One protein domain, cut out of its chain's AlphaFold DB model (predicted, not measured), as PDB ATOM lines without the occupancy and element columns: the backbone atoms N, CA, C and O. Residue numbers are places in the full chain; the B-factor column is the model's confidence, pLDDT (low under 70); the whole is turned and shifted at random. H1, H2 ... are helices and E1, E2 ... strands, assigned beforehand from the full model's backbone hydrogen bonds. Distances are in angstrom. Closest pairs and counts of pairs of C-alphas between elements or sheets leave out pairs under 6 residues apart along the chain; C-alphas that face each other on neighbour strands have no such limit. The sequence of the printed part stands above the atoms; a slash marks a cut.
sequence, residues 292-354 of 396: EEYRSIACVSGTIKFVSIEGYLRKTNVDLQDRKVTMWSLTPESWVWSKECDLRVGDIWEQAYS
ATOM      1  N   GLU A 292      21.467  45.139 -40.054       84.25
ATOM      2  CA  GLU A 292      21.308  44.087 -41.049       84.25
ATOM      3  C   GLU A 292      22.257  42.897 -40.816       84.25
ATOM      4  O   GLU A 292      21.960  41.790 -41.251       84.25
ATOM      5  N   GLU A 293      23.369  43.072 -40.085       82.00
ATOM      6  CA  GLU A 293      24.280  41.960 -39.762       82.00
ATOM      7  C   GLU A 293      23.672  40.946 -38.787       82.00
ATOM      8  O   GLU A 293      24.105  39.796 -38.734       82.00
ATOM      9  N   TYR A 294      22.701  41.368 -37.975       85.31
ATOM     10  CA  TYR A 294      22.172  40.543 -36.889       85.31
ATOM     11  C   TYR A 294      20.652  40.524 -36.796       85.31
ATOM     12  O   TYR A 294      20.113  39.785 -35.969       85.31
ATOM     13  N   ARG A 295      19.952  41.311 -37.614       90.50
ATOM     14  CA  ARG A 295      18.495  41.314 -37.712       90.50
ATOM     15  C   ARG A 295      18.059  41.426 -39.159       90.50
ATOM     16  O   ARG A 295      18.673  42.127 -39.952       90.50
ATOM     17  N   SER A 296      16.953  40.770 -39.475       92.50
ATOM     18  CA  SER A 296      16.307  40.879 -40.777       92.50
ATOM     19  C   SER A 296      14.800  40.739 -40.623       92.50
ATOM     20  O   SER A 296      14.310  40.102 -39.683       92.50
ATOM     21  N   ILE A 297      14.064  41.357 -41.539       93.62
ATOM     22  CA  ILE A 297      12.616  41.251 -41.622       93.62
ATOM     23  C   ILE A 297      12.208  41.148 -43.083       93.62
ATOM     24  O   ILE A 297      12.674  41.915 -43.922       93.62
ATOM     25  N   ALA A 298      11.341  40.194 -43.389       90.06
ATOM     26  CA  ALA A 298      10.907  39.951 -44.754       90.06
ATOM     27  C   ALA A 298       9.493  39.377 -44.787       90.06
ATOM     28  O   ALA A 298       9.011  38.795 -43.813       90.06
ATOM     29  N   CYS A 299       8.837  39.504 -45.937       87.12
ATOM     30  CA  CYS A 299       7.609  38.779 -46.219       87.12
ATOM     31  C   CYS A 299       7.948  37.414 -46.839       87.12
ATOM     32  O   CYS A 299       8.471  37.345 -47.951       87.12
ATOM     33  N   VAL A 300       7.610  36.332 -46.137       83.75
ATOM     34  CA  VAL A 300       7.827  34.945 -46.568       83.75
ATOM     35  C   VAL A 300       6.487  34.219 -46.591       83.75
ATOM     36  O   VAL A 300       5.798  34.121 -45.572       83.75
ATOM     37  N   SER A 301       6.100  33.717 -47.766       82.00
ATOM     38  CA  SER A 301       4.855  32.958 -47.972       82.00
ATOM     39  C   SER A 301       3.601  33.647 -47.404       82.00
ATOM     40  O   SER A 301       2.765  33.011 -46.768       82.00
ATOM     41  N   GLY A 302       3.488  34.967 -47.590       82.56
ATOM     42  CA  GLY A 302       2.346  35.764 -47.121       82.56
ATOM     43  C   GLY A 302       2.350  36.102 -45.624       82.56
ATOM     44  O   GLY A 302       1.381  36.666 -45.126       82.56
ATOM     45  N   THR A 303       3.429  35.785 -44.905       86.75
ATOM     46  CA  THR A 303       3.617  36.124 -43.487       86.75
ATOM     47  C   THR A 303       4.859  36.982 -43.306       86.75
ATOM     48  O   THR A 303       5.808  36.873 -44.081       86.75
ATOM     49  N   ILE A 304       4.883  37.839 -42.287       93.31
ATOM     50  CA  ILE A 304       6.065  38.660 -42.002       93.31
ATOM     51  C   ILE A 304       6.927  37.903 -41.005       93.31
ATOM     52  O   ILE A 304       6.480  37.601 -39.897       93.31
ATOM     53  N   LYS A 305       8.159  37.607 -41.404       94.44
ATOM     54  CA  LYS A 305       9.161  36.943 -40.578       94.44
ATOM     55  C   LYS A 305      10.136  37.971 -40.049       94.44
ATOM     56  O   LYS A 305      10.610  38.806 -40.812       94.44
ATOM     57  N   PHE A 306      10.463  37.873 -38.770       94.88
ATOM     58  CA  PHE A 306      11.549  38.625 -38.156       94.88
ATOM     59  C   PHE A 306      12.561  37.653 -37.566       94.88
ATOM     60  O   PHE A 306      12.198  36.736 -36.826       94.88
ATOM     61  N   VAL A 307      13.831  37.872 -37.880       93.31
ATOM     62  CA  VAL A 307      14.946  37.064 -37.397       93.31
ATOM     63  C   VAL A 307      15.911  37.971 -36.653       93.31
ATOM     64  O   VAL A 307      16.223  39.065 -37.120       93.31
ATOM     65  N   SER A 308      16.392  37.522 -35.494       91.62
ATOM     66  CA  SER A 308      17.402  38.236 -34.713       91.62
ATOM     67  C   SER A 308      18.416  37.271 -34.116       91.62
ATOM     68  O   SER A 308      18.041  36.243 -33.555       91.62
ATOM     69  N   ILE A 309      19.691  37.650 -34.152       88.75
ATOM     70  CA  ILE A 309      20.758  36.984 -33.407       88.75
ATOM     71  C   ILE A 309      20.781  37.560 -31.988       88.75
ATOM     72  O   ILE A 309      21.062  38.744 -31.775       88.75
ATOM     73  N   GLU A 310      20.454  36.734 -31.000       82.12
ATOM     74  CA  GLU A 310      20.420  37.131 -29.598       82.12
ATOM     75  C   GLU A 310      21.818  37.523 -29.109       82.12
ATOM     76  O   GLU A 310      22.814  36.830 -29.326       82.12
ATOM     77  N   GLY A 311      21.896  38.667 -28.422       74.25
ATOM     78  CA  GLY A 311      23.136  39.121 -27.802       74.25
ATOM     79  C   GLY A 311      24.247  39.490 -28.788       74.25
ATOM     80  O   GLY A 311      25.367  39.681 -28.325       74.25
ATOM     81  N   TYR A 312      23.962  39.644 -30.093       77.44
ATOM     82  CA  TYR A 312      24.983  39.939 -31.111       77.44
ATOM     83  C   TYR A 312      25.868  41.124 -30.726       77.44
ATOM     84  O   TYR A 312      27.096  41.041 -30.722       77.44
ATOM     85  N   LEU A 313      25.219  42.211 -30.315       72.12
ATOM     86  CA  LEU A 313      25.919  43.397 -29.867       72.12
ATOM     87  C   LEU A 313      26.569  43.167 -28.498       72.12
ATOM     88  O   LEU A 313      27.666  43.658 -28.258       72.12
ATOM     89  N   ARG A 314      25.959  42.426 -27.571       71.50
ATOM     90  CA  ARG A 314      26.452  42.308 -26.186       71.50
ATOM     91  C   ARG A 314      27.864  41.697 -26.161       71.50
ATOM     92  O   ARG A 314      28.126  40.690 -26.814       71.50
ATOM     93  N   LYS A 315      28.778  42.304 -25.388       67.56
ATOM     94  CA  LYS A 315      30.084  41.688 -25.101       67.56
ATOM     95  C   LYS A 315      29.800  40.438 -24.275       67.56
ATOM     96  O   LYS A 315      29.414  40.541 -23.114       67.56
ATOM     97  N   THR A 316      29.895  39.283 -24.912       68.81
ATOM     98  CA  THR A 316      29.655  37.975 -24.308       68.81
ATOM     99  C   THR A 316      30.875  37.105 -24.566       68.81
ATOM    100  O   THR A 316      31.535  37.262 -25.591       68.81
ATOM    101  N   ASN A 317      31.154  36.179 -23.651       77.12
ATOM    102  CA  ASN A 317      32.196  35.161 -23.832       77.12
ATOM    103  C   ASN A 317      31.705  33.983 -24.696       77.12
ATOM    104  O   ASN A 317      32.328  32.929 -24.697       77.12
ATOM    105  N   VAL A 318      30.548  34.133 -25.351       78.56
ATOM    106  CA  VAL A 318      29.938  33.107 -26.198       78.56
ATOM    107  C   VAL A 318      30.325  33.397 -27.641       78.56
ATOM    108  O   VAL A 318      30.028  34.484 -28.161       78.56
ATOM    109  N   ASP A 319      30.972  32.416 -28.266       83.88
ATOM    110  CA  ASP A 319      31.365  32.468 -29.668       83.88
ATOM    111  C   ASP A 319      30.149  32.637 -30.577       83.88
ATOM    112  O   ASP A 319      29.047  32.178 -30.276       83.88
ATOM    113  N   LEU A 320      30.341  33.311 -31.714       81.38
ATOM    114  CA  LEU A 320      29.248  33.647 -32.630       81.38
ATOM    115  C   LEU A 320      28.487  32.403 -33.118       81.38
ATOM    116  O   LEU A 320      27.274  32.473 -33.259       81.38
ATOM    117  N   GLN A 321      29.175  31.272 -33.313       84.25
ATOM    118  CA  GLN A 321      28.571  30.000 -33.734       84.25
ATOM    119  C   GLN A 321      27.573  29.446 -32.710       84.25
ATOM    120  O   GLN A 321      26.542  28.895 -33.094       84.25
ATOM    121  N   ASP A 322      27.839  29.652 -31.422       86.75
ATOM    122  CA  ASP A 322      26.982  29.193 -30.327       86.75
ATOM    123  C   ASP A 322      25.857  30.176 -30.002       86.75
ATOM    124  O   ASP A 322      24.972  29.882 -29.191       86.75
ATOM    125  N   ARG A 323      25.868  31.361 -30.626       85.56
ATOM    126  CA  ARG A 323      24.787  32.325 -30.454       85.56
ATOM    127  C   ARG A 323      23.513  31.808 -31.088       85.56
ATOM    128  O   ARG A 323      23.494  31.021 -32.034       85.56
ATOM    129  N   LYS A 324      22.423  32.294 -30.521       89.69
ATOM    130  CA  LYS A 324      21.085  31.855 -30.841       89.69
ATOM    131  C   LYS A 324      20.444  32.804 -31.839       89.69
ATOM    132  O   LYS A 324      20.441  34.014 -31.636       89.69
ATOM    133  N   VAL A 325      19.893  32.243 -32.900       91.12
ATOM    134  CA  VAL A 325      19.063  32.923 -33.882       91.12
ATOM    135  C   VAL A 325      17.617  32.602 -33.562       91.12
ATOM    136  O   VAL A 325      17.220  31.439 -33.554       91.12
ATOM    137  N   THR A 326      16.834  33.637 -33.298       92.31
ATOM    138  CA  THR A 326      15.427  33.501 -32.942       92.31
ATOM    139  C   THR A 326      14.570  34.012 -34.084       92.31
ATOM    140  O   THR A 326      14.746  35.149 -34.532       92.31
ATOM    141  N   MET A 327      13.631  33.180 -34.531       93.94
ATOM    142  CA  MET A 327      12.691  33.509 -35.597       93.94
ATOM    143  C   MET A 327      11.276  33.706 -35.052       93.94
ATOM    144  O   MET A 327      10.777  32.932 -34.228       93.94
ATOM    145  N   TRP A 328      10.622  34.741 -35.561       95.81
ATOM    146  CA  TRP A 328       9.267  35.136 -35.217       95.81
ATOM    147  C   TRP A 328       8.424  35.313 -36.474       95.81
ATOM    148  O   TRP A 328       8.929  35.757 -37.504       95.81
ATOM    149  N   SER A 329       7.127  35.052 -36.343       95.31
ATOM    150  CA  SER A 329       6.114  35.374 -37.347       95.31
ATOM    151  C   SER A 329       5.122  36.372 -36.804       95.31
ATOM    152  O   SER A 329       4.654  36.225 -35.675       95.31
ATOM    153  N   LEU A 330       4.765  37.356 -37.618       94.50
ATOM    154  CA  LEU A 330       3.666  38.269 -37.348       94.50
ATOM    155  C   LEU A 330       2.427  37.792 -38.091       94.50
ATOM    156  O   LEU A 330       2.460  37.621 -39.312       94.50
ATOM    157  N   THR A 331       1.332  37.627 -37.357       86.25
ATOM    158  CA  THR A 331       0.012  37.388 -37.952       86.25
ATOM    159  C   THR A 331      -0.565  38.731 -38.425       86.25
ATOM    160  O   THR A 331      -0.813  39.587 -37.568       86.25
ATOM    161  N   PRO A 332      -0.756  38.969 -39.740       79.00
ATOM    162  CA  PRO A 332      -1.152  40.282 -40.262       79.00
ATOM    163  C   PRO A 332      -2.523  40.777 -39.777       79.00
ATOM    164  O   PRO A 332      -2.745  41.981 -39.693       79.00
ATOM    165  N   GLU A 333      -3.445  39.874 -39.435       81.94
ATOM    166  CA  GLU A 333      -4.804  40.225 -39.008       81.94
ATOM    167  C   GLU A 333      -4.844  40.794 -37.585       81.94
ATOM    168  O   GLU A 333      -5.651  41.674 -37.285       81.94
ATOM    169  N   SER A 334      -3.985  40.285 -36.699       86.00
ATOM    170  CA  SER A 334      -3.976  40.641 -35.278       86.00
ATOM    171  C   SER A 334      -2.763  41.465 -34.857       86.00
ATOM    172  O   SER A 334      -2.741  41.965 -33.734       86.00
ATOM    173  N   TRP A 335      -1.751  41.591 -35.720       91.00
ATOM    174  CA  TRP A 335      -0.456  42.201 -35.403       91.00
ATOM    175  C   TRP A 335       0.222  41.571 -34.177       91.00
ATOM    176  O   TRP A 335       0.920  42.241 -33.417       91.00
ATOM    177  N   VAL A 336       0.021  40.264 -33.984       92.69
ATOM    178  CA  VAL A 336       0.613  39.502 -32.878       92.69
ATOM    179  C   VAL A 336       1.799  38.688 -33.375       92.69
ATOM    180  O   VAL A 336       1.683  37.914 -34.328       92.69
ATOM    181  N   TRP A 337       2.931  38.854 -32.693       95.69
ATOM    182  CA  TRP A 337       4.122  38.043 -32.901       95.69
ATOM    183  C   TRP A 337       3.997  36.692 -32.199       95.69
ATOM    184  O   TRP A 337       3.737  36.623 -30.999       95.69
ATOM    185  N   SER A 338       4.266  35.619 -32.935       94.81
ATOM    186  CA  SER A 338       4.438  34.269 -32.410       94.81
ATOM    187  C   SER A 338       5.860  33.798 -32.663       94.81
ATOM    188  O   SER A 338       6.382  33.929 -33.774       94.81
ATOM    189  N   LYS A 339       6.484  33.231 -31.636       94.69
ATOM    190  CA  LYS A 339       7.806  32.631 -31.761       94.69
ATOM    191  C   LYS A 339       7.709  31.339 -32.562       94.69
ATOM    192  O   LYS A 339       6.868  30.504 -32.241       94.69
ATOM    193  N   GLU A 340       8.567  31.165 -33.558       92.38
ATOM    194  CA  GLU A 340       8.570  29.947 -34.371       92.38
ATOM    195  C   GLU A 340       9.614  28.954 -33.893       92.38
ATOM    196  O   GLU A 340       9.284  27.824 -33.538       92.38
ATOM    197  N   CYS A 341      10.876  29.375 -33.868       89.69
ATOM    198  CA  CYS A 341      11.970  28.510 -33.466       89.69
ATOM    199  C   CYS A 341      13.190  29.302 -32.999       89.69
ATOM    200  O   CYS A 341      13.293  30.520 -33.167       89.69
ATOM    201  N   ASP A 342      14.103  28.538 -32.414       92.19
ATOM    202  CA  ASP A 342      15.428  28.946 -31.999       92.19
ATOM    203  C   ASP A 342      16.434  28.028 -32.690       92.19
ATOM    204  O   ASP A 342      16.298  26.806 -32.626       92.19
ATOM    205  N   LEU A 343      17.439  28.607 -33.332       90.12
ATOM    206  CA  LEU A 343      18.515  27.895 -34.016       90.12
ATOM    207  C   LEU A 343      19.862  28.401 -33.501       90.12
ATOM    208  O   LEU A 343      19.937  29.503 -32.958       90.12
ATOM    209  N   ARG A 344      20.942  27.638 -33.673       89.31
ATOM    210  CA  ARG A 344      22.299  28.172 -33.478       89.31
ATOM    211  C   ARG A 344      22.835  28.714 -34.791       89.31
ATOM    212  O   ARG A 344      22.522  28.182 -35.855       89.31
ATOM    213  N   VAL A 345      23.666  29.751 -34.724       86.75
ATOM    214  CA  VAL A 345      24.310  30.295 -35.929       86.75
ATOM    215  C   VAL A 345      25.174  29.217 -36.605       86.75
ATOM    216  O   VAL A 345      25.135  29.087 -37.825       86.75
ATOM    217  N   GLY A 346      25.878  28.390 -35.821       84.56
ATOM    218  CA  GLY A 346      26.650  27.244 -36.316       84.56
ATOM    219  C   GLY A 346      25.801  26.258 -37.122       84.56
ATOM    220  O   GLY A 346      26.147  25.951 -38.260       84.56
ATOM    221  N   ASP A 347      24.640  25.859 -36.590       85.62
ATOM    222  CA  ASP A 347      23.725  24.927 -37.263       85.62
ATOM    223  C   ASP A 347      23.210  25.494 -38.598       85.62
ATOM    224  O   ASP A 347      23.060  24.765 -39.581       85.62
ATOM    225  N   ILE A 348      22.940  26.805 -38.645       82.00
ATOM    226  CA  ILE A 348      22.516  27.494 -39.872       82.00
ATOM    227  C   ILE A 348      23.649  27.480 -40.898       82.00
ATOM    228  O   ILE A 348      23.410  27.174 -42.068       82.00
ATOM    229  N   TRP A 349      24.879  27.786 -40.479       79.38
ATOM    230  CA  TRP A 349      26.030  27.763 -41.376       79.38
ATOM    231  C   TRP A 349      26.279  26.371 -41.940       79.38
ATOM    232  O   TRP A 349      26.378  26.234 -43.157       79.38
ATOM    233  N   GLU A 350      26.312  25.332 -41.107       78.00
ATOM    234  CA  GLU A 350      26.502  23.953 -41.570       78.00
ATOM    235  C   GLU A 350      25.454  23.545 -42.616       78.00
ATOM    236  O   GLU A 350      25.785  22.931 -43.637       78.00
ATOM    237  N   GLN A 351      24.195  23.944 -42.418       68.44
ATOM    238  CA  GLN A 351      23.116  23.690 -43.373       68.44
ATOM    239  C   GLN A 351      23.259  24.496 -44.669       68.44
ATOM    240  O   GLN A 351      23.015  23.951 -45.750       68.44
ATOM    241  N   ALA A 352      23.658  25.767 -44.581       65.88
ATOM    242  CA  ALA A 352      23.899  26.611 -45.745       65.88
ATOM    243  C   ALA A 352      25.050  26.051 -46.593       65.88
ATOM    244  O   ALA A 352      24.862  25.818 -47.789       65.88
ATOM    245  N   TYR A 353      26.188  25.726 -45.969       56.81
ATOM    246  CA  TYR A 353      27.351  25.125 -46.631       56.81
ATOM    247  C   TYR A 353      27.035  23.773 -47.272       56.81
ATOM    248  O   TYR A 353      27.474  23.512 -48.388       56.81
ATOM    249  N   SER A 354      26.209  22.947 -46.624       52.00
ATOM    250  CA  SER A 354      25.763  21.661 -47.180       52.00
ATOM    251  C   SER A 354      24.854  21.802 -48.409       52.00
ATOM    252  O   SER A 354      24.609  20.819 -49.106       52.00
TER     253      SER A 354
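AT A GLANCE: This is residues 292 to 354 of the 396 residues of the protein "DUF1618 domain-containing protein" of Leersia perrieri (UniProt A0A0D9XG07). One twisted sheet of four antiparallel strands makes the body, with the tight turns of E1 to E2 and E3 to E4 at one end and, at the other, the long loop of residues 310 to 323 and the short helix H1. H1 follows directly on E4 and only grazes the sheet. The printed part has 63 residues, with E1, E2, E3, E4 and H1 in that order along the chain; the sheet's order is E1, E2, E3, E4, and the class is mixed, helices and strands. The whole is only just loose, close to compact, with a radius of gyration of the C-alphas of 13.0 A and spans of 40 by 29 by 19 A.

IN THESE COORDINATES: E1, residues 295 to 300, begins at C-alpha 295 (18.495, 41.314, -37.712) and is 15.3 A long. E2 is residues 303 to 309, 19.9 A; E3 is residues 324 to 331, 22.9 A; E4 is residues 336 to 344, 24.5 A. H1, residues 345 to 353, is 12.3 A long and ends at C-alpha 353 (27.351, 25.125, -46.631).

HOW THE PARTS SIT: The strands form a meander, each the antiparallel neighbour of the one before, and each such pair is a hairpin. Inner strands E2 and E3 run at 159 degrees, with N 306 and O 328 2.9 A apart. E1 and E2 run at 160 degrees, with N 298 and O 305 3.0 A apart. E3 and E4 run at 157 degrees, with N 325 and O 343 2.7 A apart. Edge strands E1 and E4 are apart. H1 grazes the sheet with residues 345 to 348; its closest C-alphas to E3 are those of Val 345 and Val 325, 6.2 A apart. In H1 every O i to N i+4 pair is within hydrogen-bond range.

THE WHOLE: The C-alphas farthest apart, of Asn 317 and Glu 333, are 40.3 A apart. The printed part has no cut. The link from E2 to E3, 14 residues, is long; the others are tight. Mean pLDDT of the printed part is 84.7; residues 315 to 316 and 351 to 354 are under 70.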